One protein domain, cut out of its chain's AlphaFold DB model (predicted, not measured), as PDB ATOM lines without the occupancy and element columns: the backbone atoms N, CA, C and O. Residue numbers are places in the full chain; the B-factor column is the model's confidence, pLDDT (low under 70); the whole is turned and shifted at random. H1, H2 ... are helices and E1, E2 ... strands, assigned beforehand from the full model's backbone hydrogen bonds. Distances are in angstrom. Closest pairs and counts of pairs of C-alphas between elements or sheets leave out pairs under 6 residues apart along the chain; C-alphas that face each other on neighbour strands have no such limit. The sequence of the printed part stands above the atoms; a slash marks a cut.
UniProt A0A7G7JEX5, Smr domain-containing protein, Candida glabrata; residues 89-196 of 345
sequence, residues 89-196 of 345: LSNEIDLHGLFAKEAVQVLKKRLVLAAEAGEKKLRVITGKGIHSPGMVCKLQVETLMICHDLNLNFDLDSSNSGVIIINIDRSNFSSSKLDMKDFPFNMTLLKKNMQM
ATOM      1  N   LEU A  89     188.756 172.479 261.198       90.06
ATOM      2  CA  LEU A  89     189.893 173.298 261.605       90.06
ATOM      3  C   LEU A  89     189.750 173.721 263.072       90.06
ATOM      4  O   LEU A  89     188.647 173.790 263.615       90.06
ATOM      5  N   SER A  90     190.869 174.077 263.703       88.75
ATOM      6  CA  SER A  90     190.885 174.428 265.127       88.75
ATOM      7  C   SER A  90     189.977 175.603 265.476       88.75
ATOM      8  O   SER A  90     189.367 175.605 266.541       88.75
ATOM      9  N   ASN A  91     189.834 176.568 264.568       92.75
ATOM     10  CA  ASN A  91     188.987 177.746 264.712       92.75
ATOM     11  C   ASN A  91     187.570 177.562 264.137       92.75
ATOM     12  O   ASN A  91     186.877 178.550 263.873       92.75
ATOM     13  N   GLU A  92     187.138 176.323 263.923       94.38
ATOM     14  CA  GLU A  92     185.786 175.975 263.507       94.38
ATOM     15  C   GLU A  92     185.101 175.118 264.575       94.38
ATOM     16  O   GLU A  92     185.732 174.386 265.339       94.38
ATOM     17  N   ILE A  93     183.780 175.242 264.661       95.81
ATOM     18  CA  ILE A  93     182.954 174.394 265.511       95.81
ATOM     19  C   ILE A  93     181.615 174.152 264.842       95.81
ATOM     20  O   ILE A  93     180.932 175.090 264.424       95.81
ATOM     21  N   ASP A  94     181.225 172.888 264.783       94.69
ATOM     22  CA  ASP A  94     179.948 172.479 264.243       94.69
ATOM     23  C   ASP A  94     178.975 172.051 265.336       94.69
ATOM     24  O   ASP A  94     179.193 171.095 266.082       94.69
ATOM     25  N   LEU A  95     177.892 172.817 265.439       94.44
ATOM     26  CA  LEU A  95     176.826 172.655 266.415       94.44
ATOM     27  C   LEU A  95     175.511 172.233 265.755       94.44
ATOM     28  O   LEU A  95     174.484 172.143 266.437       94.44
ATOM     29  N   HIS A  96     175.506 171.997 264.441       88.56
ATOM     30  CA  HIS A  96     174.304 171.563 263.752       88.56
ATOM     31  C   HIS A  96     173.819 170.221 264.338       88.56
ATOM     32  O   HIS A  96     174.602 169.368 264.754       88.56
ATOM     33  N   GLY A  97     172.499 170.018 264.387       84.31
ATOM     34  CA  GLY A  97     171.906 168.764 264.875       84.31
ATOM     35  C   GLY A  97     171.859 168.597 266.398       84.31
ATOM     36  O   GLY A  97     171.188 167.689 266.904       84.31
ATOM     37  N   LEU A  98     172.500 169.493 267.147       91.38
ATOM     38  CA  LEU A  98     172.272 169.645 268.579       91.38
ATOM     39  C   LEU A  98     170.947 170.368 268.837       91.38
ATOM     40  O   LEU A  98     170.509 171.219 268.055       91.38
ATOM     41  N   PHE A  99     170.305 170.081 269.970       90.00
ATOM     42  CA  PHE A  99     169.208 170.932 270.416       90.00
ATOM     43  C   PHE A  99     169.759 172.302 270.803       90.00
ATOM     44  O   PHE A  99     170.825 172.402 271.403       90.00
ATOM     45  N   ALA A 100     169.009 173.370 270.509       89.38
ATOM     46  CA  ALA A 100     169.477 174.744 270.714       89.38
ATOM     47  C   ALA A 100     170.031 174.985 272.132       89.38
ATOM     48  O   ALA A 100     171.080 175.599 272.291       89.38
ATOM     49  N   LYS A 101     169.386 174.419 273.163       89.31
ATOM     50  CA  LYS A 101     169.863 174.502 274.553       89.31
ATOM     51  C   LYS A 101     171.231 173.846 274.764       89.31
ATOM     52  O   LYS A 101     172.035 174.398 275.504       89.31
ATOM     53  N   GLU A 102     171.485 172.696 274.144       92.50
ATOM     54  CA  GLU A 102     172.760 171.970 274.233       92.50
ATOM     55  C   GLU A 102     173.854 172.762 273.509       92.50
ATOM     56  O   GLU A 102     174.880 173.102 274.095       92.50
ATOM     57  N   ALA A 103     173.580 173.143 272.260       93.31
ATOM     58  CA  ALA A 103     174.496 173.880 271.400       93.31
ATOM     59  C   ALA A 103     174.948 175.209 272.015       93.31
ATOM     60  O   ALA A 103     176.133 175.523 272.001       93.31
ATOM     61  N   VAL A 104     174.023 175.960 272.619       92.12
ATOM     62  CA  VAL A 104     174.335 177.204 273.333       92.12
ATOM     63  C   VAL A 104     175.337 176.962 274.461       92.12
ATOM     64  O   VAL A 104     176.286 177.726 274.609       92.12
ATOM     65  N   GLN A 105     175.171 175.904 275.259       92.50
ATOM     66  CA  GLN A 105     176.099 175.616 276.358       92.50
ATOM     67  C   GLN A 105     177.483 175.207 275.838       92.50
ATOM     68  O   GLN A 105     178.496 175.642 276.388       92.50
ATOM     69  N   VAL A 106     177.536 174.420 274.759       94.06
ATOM     70  CA  VAL A 106     178.794 174.049 274.094       94.06
ATOM     71  C   VAL A 106     179.488 175.282 273.505       94.06
ATOM     72  O   VAL A 106     180.682 175.473 273.730       94.06
ATOM     73  N   LEU A 107     178.746 176.167 272.836       94.69
ATOM     74  CA  LEU A 107     179.274 177.409 272.272       94.69
ATOM     75  C   LEU A 107     179.879 178.311 273.350       94.69
ATOM     76  O   LEU A 107     180.995 178.792 273.189       94.69
ATOM     77  N   LYS A 108     179.168 178.516 274.466       93.06
ATOM     78  CA  LYS A 108     179.667 179.322 275.591       93.06
ATOM     79  C   LYS A 108     181.013 178.800 276.094       93.06
ATOM     80  O   LYS A 108     181.957 179.574 276.221       93.06
ATOM     81  N   LYS A 109     181.124 177.483 276.303       92.25
ATOM     82  CA  LYS A 109     182.382 176.824 276.689       92.25
ATOM     83  C   LYS A 109     183.474 177.025 275.638       92.25
ATOM     84  O   LYS A 109     184.605 177.343 275.991       92.25
ATOM     85  N   ARG A 110     183.143 176.874 274.351       93.31
ATOM     86  CA  ARG A 110     184.103 177.043 273.252       93.31
ATOM     87  C   ARG A 110     184.638 178.467 273.173       93.31
ATOM     88  O   ARG A 110     185.834 178.623 272.964       93.31
ATOM     89  N   LEU A 111     183.779 179.473 273.346       92.38
ATOM     90  CA  LEU A 111     184.170 180.885 273.335       92.38
ATOM     91  C   LEU A 111     185.156 181.207 274.463       92.38
ATOM     92  O   LEU A 111     186.134 181.907 274.215       92.38
ATOM     93  N   VAL A 112     184.946 180.650 275.664       90.62
ATOM     94  CA  VAL A 112     185.910 180.773 276.774       90.62
ATOM     95  C   VAL A 112     187.261 180.191 276.367       90.62
ATOM     96  O   VAL A 112     188.267 180.891 276.425       90.62
ATOM     97  N   LEU A 113     187.274 178.948 275.877       90.62
ATOM     98  CA  LEU A 113     188.514 178.291 275.461       90.62
ATOM     99  C   LEU A 113     189.222 179.039 274.322       90.62
ATOM    100  O   LEU A 113     190.440 179.171 274.335       90.62
ATOM    101  N   ALA A 114     188.470 179.552 273.349       91.56
ATOM    102  CA  ALA A 114     189.009 180.325 272.234       91.56
ATOM    103  C   ALA A 114     189.690 181.616 272.711       91.56
ATOM    104  O   ALA A 114     190.786 181.952 272.262       91.56
ATOM    105  N   ALA A 115     189.051 182.330 273.644       89.94
ATOM    106  CA  ALA A 115     189.595 183.548 274.230       89.94
ATOM    107  C   ALA A 115     190.861 183.268 275.058       89.94
ATOM    108  O   ALA A 115     191.824 184.038 274.988       89.94
ATOM    109  N   GLU A 116     190.887 182.159 275.804       88.81
ATOM    110  CA  GLU A 116     192.062 181.695 276.554       88.81
ATOM    111  C   GLU A 116     193.222 181.308 275.629       88.81
ATOM    112  O   GLU A 116     194.363 181.694 275.887       88.81
ATOM    113  N   ALA A 117     192.924 180.620 274.524       88.62
ATOM    114  CA  ALA A 117     193.892 180.239 273.495       88.62
ATOM    115  C   ALA A 117     194.361 181.419 272.620       88.62
ATOM    116  O   ALA A 117     195.289 181.272 271.828       88.62
ATOM    117  N   GLY A 118     193.745 182.599 272.749       89.38
ATOM    118  CA  GLY A 118     194.098 183.781 271.962       89.38
ATOM    119  C   GLY A 118     193.655 183.718 270.497       89.38
ATOM    120  O   GLY A 118     194.169 184.488 269.676       89.38
ATOM    121  N   GLU A 119     192.700 182.843 270.164       91.25
ATOM    122  CA  GLU A 119     192.086 182.790 268.839       91.25
ATOM    123  C   GLU A 119     191.439 184.138 268.499       91.25
ATOM    124  O   GLU A 119     190.843 184.792 269.352       91.25
ATOM    125  N   LYS A 120     191.557 184.569 267.239       92.50
ATOM    126  CA  LYS A 120     191.002 185.855 266.779       92.50
ATOM    127  C   LYS A 120     189.612 185.735 266.179       92.50
ATOM    128  O   LYS A 120     188.871 186.714 266.151       92.50
ATOM    129  N   LYS A 121     189.273 184.559 265.656       94.38
ATOM    130  CA  LYS A 121     187.996 184.280 264.999       94.38
ATOM    131  C   LYS A 121     187.587 182.845 265.272       94.38
ATOM    132  O   LYS A 121     188.444 181.974 265.216       94.38
ATOM    133  N   LEU A 122     186.295 182.619 265.467       95.62
ATOM    134  CA  LEU A 122     185.679 181.299 265.554       95.62
ATOM    135  C   LEU A 122     184.550 181.213 264.526       95.62
ATOM    136  O   LEU A 122     183.621 182.018 264.564       95.62
ATOM    137  N   ARG A 123     184.616 180.245 263.610       96.50
ATOM    138  CA  ARG A 123     183.530 179.956 262.664       96.50
ATOM    139  C   ARG A 123     182.593 178.934 263.307       96.50
ATOM    140  O   ARG A 123     182.989 177.808 263.590       96.50
ATOM    141  N   VAL A 124     181.352 179.333 263.551       96.75
ATOM    142  CA  VAL A 124     180.311 178.523 264.186       96.75
ATOM    143  C   VAL A 124     179.315 178.072 263.130       96.75
ATOM    144  O   VAL A 124     178.598 178.886 262.547       96.75
ATOM    145  N   ILE A 125     179.245 176.766 262.898       95.06
ATOM    146  CA  ILE A 125     178.299 176.147 261.974       95.06
ATOM    147  C   ILE A 125     177.034 175.805 262.770       95.06
ATOM    148  O   ILE A 125     177.032 174.950 263.651       95.06
ATOM    149  N   THR A 126     175.949 176.527 262.491       92.44
ATOM    150  CA  THR A 126     174.644 176.369 263.164       92.44
ATOM    151  C   THR A 126     173.636 175.588 262.321       92.44
ATOM    152  O   THR A 126     172.647 175.072 262.841       92.44
ATOM    153  N   GLY A 127     173.901 175.472 261.016       87.50
ATOM    154  CA  GLY A 127     173.012 174.865 260.030       87.50
ATOM    155  C   GLY A 127     172.073 175.880 259.370       87.50
ATOM    156  O   GLY A 127     171.784 176.944 259.909       87.50
ATOM    157  N   LYS A 128     171.583 175.544 258.171       82.06
ATOM    158  CA  LYS A 128     170.802 176.463 257.314       82.06
ATOM    159  C   LYS A 128     169.312 176.565 257.666       82.06
ATOM    160  O   LYS A 128     168.599 177.335 257.040       82.06
ATOM    161  N   GLY A 129     168.810 175.747 258.594       76.25
ATOM    162  CA  GLY A 129     167.389 175.755 258.966       76.25
ATOM    163  C   GLY A 129     166.419 175.295 257.867       76.25
ATOM    164  O   GLY A 129     165.222 175.475 258.011       76.25
ATOM    165  N   ILE A 130     166.883 174.663 256.786       76.19
ATOM    166  CA  ILE A 130     166.030 174.302 255.630       76.19
ATOM    167  C   ILE A 130     164.869 173.366 256.022       76.19
ATOM    168  O   ILE A 130     163.810 173.391 255.403       76.19
ATOM    169  N   HIS A 131     165.049 172.567 257.077       68.12
ATOM    170  CA  HIS A 131     164.040 171.632 257.582       68.12
ATOM    171  C   HIS A 131     163.261 172.147 258.798       68.12
ATOM    172  O   HIS A 131     162.417 171.426 259.330       68.12
ATOM    173  N   SER A 132     163.537 173.361 259.283       66.69
ATOM    174  CA  SER A 132     162.777 173.926 260.396       66.69
ATOM    175  C   SER A 132     161.506 174.629 259.897       66.69
ATOM    176  O   SER A 132     161.477 175.159 258.782       66.69
ATOM    177  N   PRO A 133     160.434 174.672 260.713       62.59
ATOM    178  CA  PRO A 133     159.246 175.454 260.387       62.59
ATOM    179  C   PRO A 133     159.605 176.920 260.119       62.59
ATOM    180  O   PRO A 133     160.280 177.555 260.931       62.59
ATOM    181  N   GLY A 134     159.169 177.443 258.971       66.69
ATOM    182  CA  GLY A 134     159.483 178.806 258.534       66.69
ATOM    183  C   GLY A 134     160.918 179.012 258.034       66.69
ATOM    184  O   GLY A 134     161.314 180.155 257.853       66.69
ATOM    185  N   MET A 135     161.697 177.939 257.828       70.00
ATOM    186  CA  MET A 135     163.103 177.981 257.391       70.00
ATOM    187  C   MET A 135     164.034 178.788 258.320       70.00
ATOM    188  O   MET A 135     165.112 179.220 257.917       70.00
ATOM    189  N   VAL A 136     163.632 178.999 259.581       74.12
ATOM    190  CA  VAL A 136     164.417 179.739 260.579       74.12
ATOM    191  C   VAL A 136     165.260 178.775 261.407       74.12
ATOM    192  O   VAL A 136     164.733 177.918 262.126       74.12
ATOM    193  N   CYS A 137     166.582 178.930 261.368       81.94
ATOM    194  CA  CYS A 137     167.479 178.176 262.235       81.94
ATOM    195  C   CYS A 137     167.442 178.746 263.665       81.94
ATOM    196  O   CYS A 137     168.062 179.765 263.959       81.94
ATOM    197  N   LYS A 138     166.727 178.079 264.582       87.62
ATOM    198  CA  LYS A 138     166.650 178.499 265.998       87.62
ATOM    199  C   LYS A 138     168.031 178.641 266.640       87.62
ATOM    200  O   LYS A 138     168.250 179.559 267.418       87.62
ATOM    201  N   LEU A 139     168.961 177.749 266.299       89.50
ATOM    202  CA  LEU A 139     170.323 177.799 266.818       89.50
ATOM    203  C   LEU A 139     171.086 179.034 266.330       89.50
ATOM    204  O   LEU A 139     171.810 179.649 267.108       89.50
ATOM    205  N   GLN A 140     170.897 179.425 265.071       89.88
ATOM    206  CA  GLN A 140     171.466 180.661 264.551       89.88
ATOM    207  C   GLN A 140     170.972 181.862 265.364       89.88
ATOM    208  O   GLN A 140     171.787 182.641 265.844       89.88
ATOM    209  N   VAL A 141     169.659 181.960 265.611       90.56
ATOM    210  CA  VAL A 141     169.067 183.048 266.414       90.56
ATOM    211  C   VAL A 141     169.669 183.100 267.822       90.56
ATOM    212  O   VAL A 141     170.141 184.148 268.247       90.56
ATOM    213  N   GLU A 142     169.718 181.968 268.523       91.50
ATOM    214  CA  GLU A 142     170.299 181.884 269.873       91.50
ATOM    215  C   GLU A 142     171.802 182.220 269.890       91.50
ATOM    216  O   GLU A 142     172.295 182.855 270.820       91.50
ATOM    217  N   THR A 143     172.540 181.844 268.841       91.75
ATOM    218  CA  THR A 143     173.965 182.180 268.700       91.75
ATOM    219  C   THR A 143     174.164 183.687 268.551       91.75
ATOM    220  O   THR A 143     174.998 184.268 269.242       91.75
ATOM    221  N   LEU A 144     173.355 184.336 267.709       92.06
ATOM    222  CA  LEU A 144     173.379 185.789 267.529       92.06
ATOM    223  C   LEU A 144     173.025 186.530 268.825       92.06
ATOM    224  O   LEU A 144     173.662 187.530 269.150       92.06
ATOM    225  N   MET A 145     172.062 186.017 269.596       91.25
ATOM    226  CA  MET A 145     171.725 186.568 270.912       91.25
ATOM    227  C   MET A 145     172.907 186.497 271.884       91.25
ATOM    228  O   MET A 145     173.188 187.478 272.562       91.25
ATOM    229  N   ILE A 146     173.648 185.385 271.914       90.56
ATOM    230  CA  ILE A 146     174.856 185.269 272.749       90.56
ATOM    231  C   ILE A 146     175.919 186.277 272.320       90.56
ATOM    232  O   ILE A 146     176.525 186.915 273.178       90.56
ATOM    233  N   CYS A 147     176.149 186.440 271.015       90.69
ATOM    234  CA  CYS A 147     177.090 187.442 270.524       90.69
ATOM    235  C   CYS A 147     176.685 188.852 270.970       90.69
ATOM    236  O   CYS A 147     177.529 189.593 271.464       90.69
ATOM    237  N   HIS A 148     175.398 189.192 270.873       89.75
ATOM    238  CA  HIS A 148     174.869 190.472 271.335       89.75
ATOM    239  C   HIS A 148     175.034 190.660 272.855       89.75
ATOM    240  O   HIS A 148     175.578 191.670 273.293       89.75
ATOM    241  N   ASP A 149     174.645 189.671 273.667       87.25
ATOM    242  CA  ASP A 149     174.722 189.732 275.136       87.25
ATOM    243  C   ASP A 149     176.169 189.855 275.648       87.25
ATOM    244  O   ASP A 149     176.445 190.500 276.668       87.25
ATOM    245  N   LEU A 150     177.113 189.252 274.923       86.00
ATOM    246  CA  LEU A 150     178.547 189.332 275.198       86.00
ATOM    247  C   LEU A 150     179.239 190.508 274.510       86.00
ATOM    248  O   LEU A 150     180.434 190.699 274.721       86.00
ATOM    249  N   ASN A 151     178.507 191.305 273.729       88.44
ATOM    250  CA  ASN A 151     179.038 192.434 272.975       88.44
ATOM    251  C   ASN A 151     180.180 192.035 272.012       88.44
ATOM    252  O   ASN A 151     181.153 192.771 271.837       88.44
ATOM    253  N   LEU A 152     180.066 190.842 271.416       90.38
ATOM    254  CA  LEU A 152     181.007 190.279 270.451       90.38
ATOM    255  C   LEU A 152     180.637 190.700 269.030       90.38
ATOM    256  O   LEU A 152     179.489 190.561 268.609       90.38
ATOM    257  N   ASN A 153     181.638 191.129 268.266       92.50
ATOM    258  CA  ASN A 153     181.472 191.383 266.840       92.50
ATOM    259  C   ASN A 153     181.345 190.054 266.093       92.50
ATOM    260  O   ASN A 153     182.128 189.130 266.326       92.50
ATOM    261  N   PHE A 154     180.406 189.969 265.159       94.31
ATOM    262  CA  PHE A 154     180.208 188.784 264.337       94.31
ATOM    263  C   PHE A 154     179.826 189.169 262.911       94.31
ATOM    264  O   PHE A 154     179.227 190.217 262.683       94.31
ATOM    265  N   ASP A 155     180.121 188.270 261.981       94.50
ATOM    266  CA  ASP A 155     179.723 188.348 260.583       94.50
ATOM    267  C   ASP A 155     178.973 187.068 260.199       94.50
ATOM    268  O   ASP A 155     179.234 185.989 260.735       94.50
ATOM    269  N   LEU A 156     178.046 187.165 259.250       92.38
ATOM    270  CA  LEU A 156     177.486 185.985 258.592       92.38
ATOM    271  C   LEU A 156     178.359 185.635 257.387       92.38
ATOM    272  O   LEU A 156     178.748 186.524 256.629       92.38
ATOM    273  N   ASP A 157     178.662 184.351 257.195       91.75
ATOM    274  CA  ASP A 157     179.418 183.919 256.019       91.75
ATOM    275  C   ASP A 157     178.567 184.145 254.755       91.75
ATOM    276  O   ASP A 157     177.473 183.594 254.605       91.75
ATOM    277  N   SER A 158     179.075 184.967 253.833       87.94
ATOM    278  CA  SER A 158     178.380 185.338 252.595       87.94
ATOM    279  C   SER A 158     178.152 184.153 251.654       87.94
ATOM    280  O   SER A 158     177.228 184.184 250.843       87.94
ATOM    281  N   SER A 159     178.968 183.103 251.771       89.69
ATOM    282  CA  SER A 159     178.872 181.887 250.958       89.69
ATOM    283  C   SER A 159     178.063 180.787 251.649       89.69
ATOM    284  O   SER A 159     177.614 179.841 250.997       89.69
ATOM    285  N   ASN A 160     177.851 180.887 252.967       89.38
ATOM    286  CA  ASN A 160     177.097 179.903 253.734       89.38
ATOM    287  C   ASN A 160     176.305 180.542 254.883       89.38
ATOM    288  O   ASN A 160     176.807 180.709 255.990       89.38
ATOM    289  N   SER A 161     175.010 180.772 254.654       87.12
ATOM    290  CA  SER A 161     174.098 181.378 255.636       87.12
ATOM    291  C   SER A 161     173.955 180.612 256.958       87.12
ATOM    292  O   SER A 161     173.447 181.176 257.926       87.12
ATOM    293  N   GLY A 162     174.388 179.348 257.019       90.94
ATOM    294  CA  GLY A 162     174.414 178.545 258.242       90.94
ATOM    295  C   GLY A 162     175.666 178.739 259.102       90.94
ATOM    296  O   GLY A 162     175.800 178.043 260.110       90.94
ATOM    297  N   VAL A 163     176.585 179.629 258.713       94.94
ATOM    298  CA  VAL A 163     177.857 179.877 259.405       94.94
ATOM    299  C   VAL A 163     177.911 181.306 259.933       94.94
ATOM    300  O   VAL A 163     177.680 182.269 259.201       94.94
ATOM    301  N   ILE A 164     178.249 181.429 261.214       95.81
ATOM    302  CA  ILE A 164     178.495 182.700 261.899       95.81
ATOM    303  C   ILE A 164     179.986 182.777 262.216       95.81
ATOM    304  O   ILE A 164     180.541 181.866 262.823       95.81
ATOM    305  N   ILE A 165     180.645 183.861 261.829       96.69
ATOM    306  CA  ILE A 165     182.052 184.121 262.121       96.69
ATOM    307  C   ILE A 165     182.105 185.096 263.291       96.69
ATOM    308  O   ILE A 165     181.779 186.267 263.141       96.69
ATOM    309  N   ILE A 166     182.503 184.617 264.464       95.69
ATOM    310  CA  ILE A 166     182.592 185.423 265.682       95.69
ATOM    311  C   ILE A 166     184.024 185.926 265.819       95.69
ATOM    312  O   ILE A 166     184.961 185.130 265.842       95.69
ATOM    313  N   ASN A 167     184.201 187.240 265.934       94.25
ATOM    314  CA  ASN A 167     185.488 187.842 266.244       94.25
ATOM    315  C   ASN A 167     185.727 187.757 267.753       94.25
ATOM    316  O   ASN A 167     184.902 188.191 268.559       94.25
ATOM    317  N   ILE A 168     186.866 187.189 268.125       90.44
ATOM    318  CA  ILE A 168     187.225 186.934 269.513       90.44
ATOM    319  C   ILE A 168     188.315 187.918 269.900       90.44
ATOM    320  O   ILE A 168     189.450 187.867 269.425       90.44
ATOM    321  N   ASP A 169     187.936 188.839 270.776       82.81
ATOM    322  CA  ASP A 169     188.854 189.763 271.411       82.81
ATOM    323  C   ASP A 169     188.852 189.496 272.912       82.81
ATOM    324  O   ASP A 169     187.854 189.709 273.604       82.81
ATOM    325  N   ARG A 170     189.998 189.032 273.414       75.88
ATOM    326  CA  ARG A 170     190.200 188.735 274.831       75.88
ATOM    327  C   ARG A 170     189.913 189.942 275.727       75.88
ATOM    328  O   ARG A 170     189.499 189.744 276.861       75.88
ATOM    329  N   SER A 171     190.111 191.169 275.239       76.06
ATOM    330  CA  SER A 171     189.840 192.387 276.014       76.06
ATOM    331  C   SER A 171     188.343 192.656 276.212       76.06
ATOM    332  O   SER A 171     187.952 193.206 277.238       76.06
ATOM    333  N   ASN A 172     187.506 192.203 275.275       70.31
ATOM    334  CA  ASN A 172     186.053 192.389 275.301       70.31
ATOM    335  C   ASN A 172     185.309 191.162 275.849       70.31
ATOM    336  O   ASN A 172     184.124 191.240 276.177       70.31
ATOM    337  N   PHE A 173     185.991 190.023 275.974       73.88
ATOM    338  CA  PHE A 173     185.397 188.787 276.457       73.88
ATOM    339  C   PHE A 173     185.335 188.748 277.989       73.88
ATOM    340  O   PHE A 173     186.335 188.533 278.675       73.88
ATOM    341  N   SER A 174     184.132 188.915 278.537       73.44
ATOM    342  CA  SER A 174     183.876 188.793 279.971       73.44
ATOM    343  C   SER A 174     183.160 187.478 280.277       73.44
ATOM    344  O   SER A 174     181.948 187.354 280.093       73.44
ATOM    345  N   SER A 175     183.909 186.489 280.772       72.44
ATOM    346  CA  SER A 175     183.359 185.183 281.162       72.44
ATOM    347  C   SER A 175     182.339 185.277 282.302       72.44
ATOM    348  O   SER A 175     181.478 184.412 282.415       72.44
ATOM    349  N   SER A 176     182.355 186.349 283.103       73.50
ATOM    350  CA  SER A 176     181.389 186.560 284.190       73.50
ATOM    351  C   SER A 176     179.954 186.804 283.707       73.50
ATOM    352  O   SER A 176     179.016 186.609 284.476       73.50
ATOM    353  N   LYS A 177     179.757 187.193 282.437       70.75
ATOM    354  CA  LYS A 177     178.424 187.321 281.819       70.75
ATOM    355  C   LYS A 177     177.866 185.991 281.307       70.75
ATOM    356  O   LYS A 177     176.686 185.907 280.964       70.75
ATOM    357  N   LEU A 178     178.692 184.950 281.230       77.50
ATOM    358  CA  LEU A 178     178.264 183.639 280.775       77.50
ATOM    359  C   LEU A 178     177.654 182.852 281.932       77.50
ATOM    360  O   LEU A 178     178.363 182.225 282.710       77.50
ATOM    361  N   ASP A 179     176.320 182.808 281.987       75.25
ATOM    362  CA  ASP A 179     175.621 181.761 282.740       75.25
ATOM    363  C   ASP A 179     175.887 180.412 282.054       75.25
ATOM    364  O   ASP A 179     175.222 180.036 281.072       75.25
ATOM    365  N   MET A 180     176.948 179.748 282.507       70.06
ATOM    366  CA  MET A 180     177.243 178.357 282.211       70.06
ATOM    367  C   MET A 180     176.396 177.522 283.157       70.06
ATOM    368  O   MET A 180     176.763 177.297 284.307       70.06
ATOM    369  N   LYS A 181     175.239 177.073 282.670       69.75
ATOM    370  CA  LYS A 181     174.430 176.118 283.427       69.75
ATOM    371  C   LYS A 181     175.223 174.822 283.561       69.75
ATOM    372  O   LYS A 181     176.048 174.526 282.693       69.75
ATOM    373  N   ASP A 182     174.919 174.033 284.591       68.62
ATOM    374  CA  ASP A 182     175.437 172.671 284.777       68.62
ATOM    375  C   ASP A 182     174.976 171.758 283.623       68.62
ATOM    376  O   ASP A 182     174.074 170.935 283.760       68.62
ATOM    377  N   PHE A 183     175.553 171.935 282.439       81.56
ATOM    378  CA  PHE A 183     175.447 171.025 281.316       81.56
ATOM    379  C   PHE A 183     176.764 170.249 281.275       81.56
ATOM    380  O   PHE A 183     177.786 170.822 280.868       81.56
ATOM    381  N   PRO A 184     176.791 168.987 281.737       87.62
ATOM    382  CA  PRO A 184     178.021 168.223 281.934       87.62
ATOM    383  C   PRO A 184     178.550 167.652 280.611       87.62
ATOM    384  O   PRO A 184     178.712 166.454 280.454       87.62
ATOM    385  N   PHE A 185     178.803 168.531 279.642       89.19
ATOM    386  CA  PHE A 185     179.397 168.178 278.357       89.19
ATOM    387  C   PHE A 185     180.869 167.796 278.497       89.19
ATOM    388  O   PHE A 185     181.629 168.518 279.154       89.19
ATOM    389  N   ASN A 186     181.269 166.729 277.811       90.69
ATOM    390  CA  ASN A 186     182.635 166.237 277.753       90.69
ATOM    391  C   ASN A 186     183.607 167.280 277.164       90.69
ATOM    392  O   ASN A 186     183.667 167.528 275.958       90.69
ATOM    393  N   MET A 187     184.419 167.880 278.039       89.44
ATOM    394  CA  MET A 187     185.401 168.902 277.667       89.44
ATOM    395  C   MET A 187     186.551 168.364 276.812       89.44
ATOM    396  O   MET A 187     187.172 169.142 276.091       89.44
ATOM    397  N   THR A 188     186.835 167.061 276.863       89.19
ATOM    398  CA  THR A 188     187.866 166.440 276.022       89.19
ATOM    399  C   THR A 188     187.462 166.497 274.555       89.19
ATOM    400  O   THR A 188     188.285 166.866 273.722       89.19
ATOM    401  N   LEU A 189     186.184 166.238 274.240       89.69
ATOM    402  CA  LEU A 189     185.665 166.382 272.874       89.69
ATOM    403  C   LEU A 189     185.810 167.820 272.376       89.69
ATOM    404  O   LEU A 189     186.239 168.053 271.252       89.69
ATOM    405  N   LEU A 190     185.509 168.793 273.237       88.06
ATOM    406  CA  LEU A 190     185.602 170.204 272.876       88.06
ATOM    407  C   LEU A 190     187.050 170.659 272.623       88.06
ATOM    408  O   LEU A 190     187.296 171.453 271.717       88.06
ATOM    409  N   LYS A 191     188.008 170.157 273.411       86.75
ATOM    410  CA  LYS A 191     189.436 170.498 273.293       86.75
ATOM    411  C   LYS A 191     190.148 169.759 272.161       86.75
ATOM    412  O   LYS A 191     191.084 170.319 271.598       86.75
ATOM    413  N   LYS A 192     189.704 168.551 271.800       84.38
ATOM    414  CA  LYS A 192     190.264 167.754 270.692       84.38
ATOM    415  C   LYS A 192     190.331 168.561 269.393       84.38
ATOM    416  O   LYS A 192     191.362 168.561 268.732       84.38
ATOM    417  N   ASN A 193     189.285 169.333 269.098       69.56
ATOM    418  CA  ASN A 193     189.239 170.182 267.904       69.56
ATOM    419  C   ASN A 193     190.276 171.316 267.957       69.56
ATOM    420  O   ASN A 193     190.834 171.689 266.934       69.56
ATOM    421  N   MET A 194     190.592 171.840 269.145       75.75
ATOM    422  CA  MET A 194     191.587 172.908 269.310       75.75
ATOM    423  C   MET A 194     193.035 172.404 269.205       75.75
ATOM    424  O   MET A 194     193.906 173.148 268.765       75.75
ATOM    425  N   GLN A 195     193.302 171.154 269.602       62.38
ATOM    426  CA  GLN A 195     194.657 170.594 269.748       62.38
ATOM    427  C   GLN A 195     195.278 170.032 268.462       62.38
ATOM    428  O   GLN A 195     196.436 169.621 268.478       62.38
ATOM    429  N   MET A 196     194.591 170.096 267.318       54.75
ATOM    430  CA  MET A 196     195.170 169.720 266.015       54.75
ATOM    431  C   MET A 196     196.332 170.635 265.555       54.75
ATOM    432  O   MET A 196     196.792 170.521 264.423       54.75
TER     433      MET A 196
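Overview. This is residues 89 to 196 of the 345 residues of the protein "Smr domain-containing protein" of Candida glabrata (UniProt A0A7G7JEX5). A four-stranded sheet has two helices, H1 and H2, covering one face, while its other face has no named helix on it. A long unnamed stretch, residues 168 to 186, runs from E4 round the side of H1 away from the sheet to the short helix H3. The printed part has 108 residues, in the order E1 H1 E2 H2 E3 E4 H3; the class is mixed, helices and strands, with under half of the residues in named elements. The sheet, E1 E2 E4 E3, is mixed; the whole is compact, radius of gyration of the C-alphas 13.1 A, spanning 37 by 29 by 29 A.

Arrangement. Inner strands E2, residues 121 to 125, and E4, residues 163 to 167, are antiparallel, with N 124 and O 164 at 2.8 A. Edge strand E1, residues 92 to 94, is parallel to E2, with N 125 and O 93 at 2.8 A. Edge strand E3, residues 154 to 156, forms a hairpin with E4, N 155 and O 165 being 2.8 A apart. H1, residues 100 to 116, runs along E2 at a height over the sheet of 9.3 A. H2, residues 138 to 149, on the same face, runs along E4 at 10.1 A. These helices touch at a steep tilt of 42 degrees; their closest C-alphas, of Ala 100 and Leu 139, are 5.0 A apart. E1, H1, E2 form a strand-helix-strand unit, two parallel neighbour strands joined through a helix, with a right-handed crossover; E2, H2, E3 form a split one, E4 between its strands, also right-handed. H3, residues 187 to 192, is not on the sheet, and is close to H1 but not clearly touching: the closest C-alphas, of Arg 110 and Leu 190, are 7.0 A apart. In H1, H2 and H3 every O i to N i+4 pair is within hydrogen-bond range.

Along the chain. E1 begins at C-alpha 92 (185.786, 175.975, 263.507) and H3 ends at C-alpha 192 (190.264, 167.754, 270.692). H1 is 24.3 A long, H2 16.6 A, H3 8.6 A, E2 and E4 13.0 A each, E1 6.8 A and E3 6.9 A.

Size, cuts and confidence. The two C-alphas farthest apart, of Pro 133 and Ser 171, are 38.3 A apart. The printed part has no cut; the links E2 to H2 and E4 to H3 are long. Its mean pLDDT is 86.2, with residues 131 to 134, 181 to 182, 193 and 195 to 196 under 70.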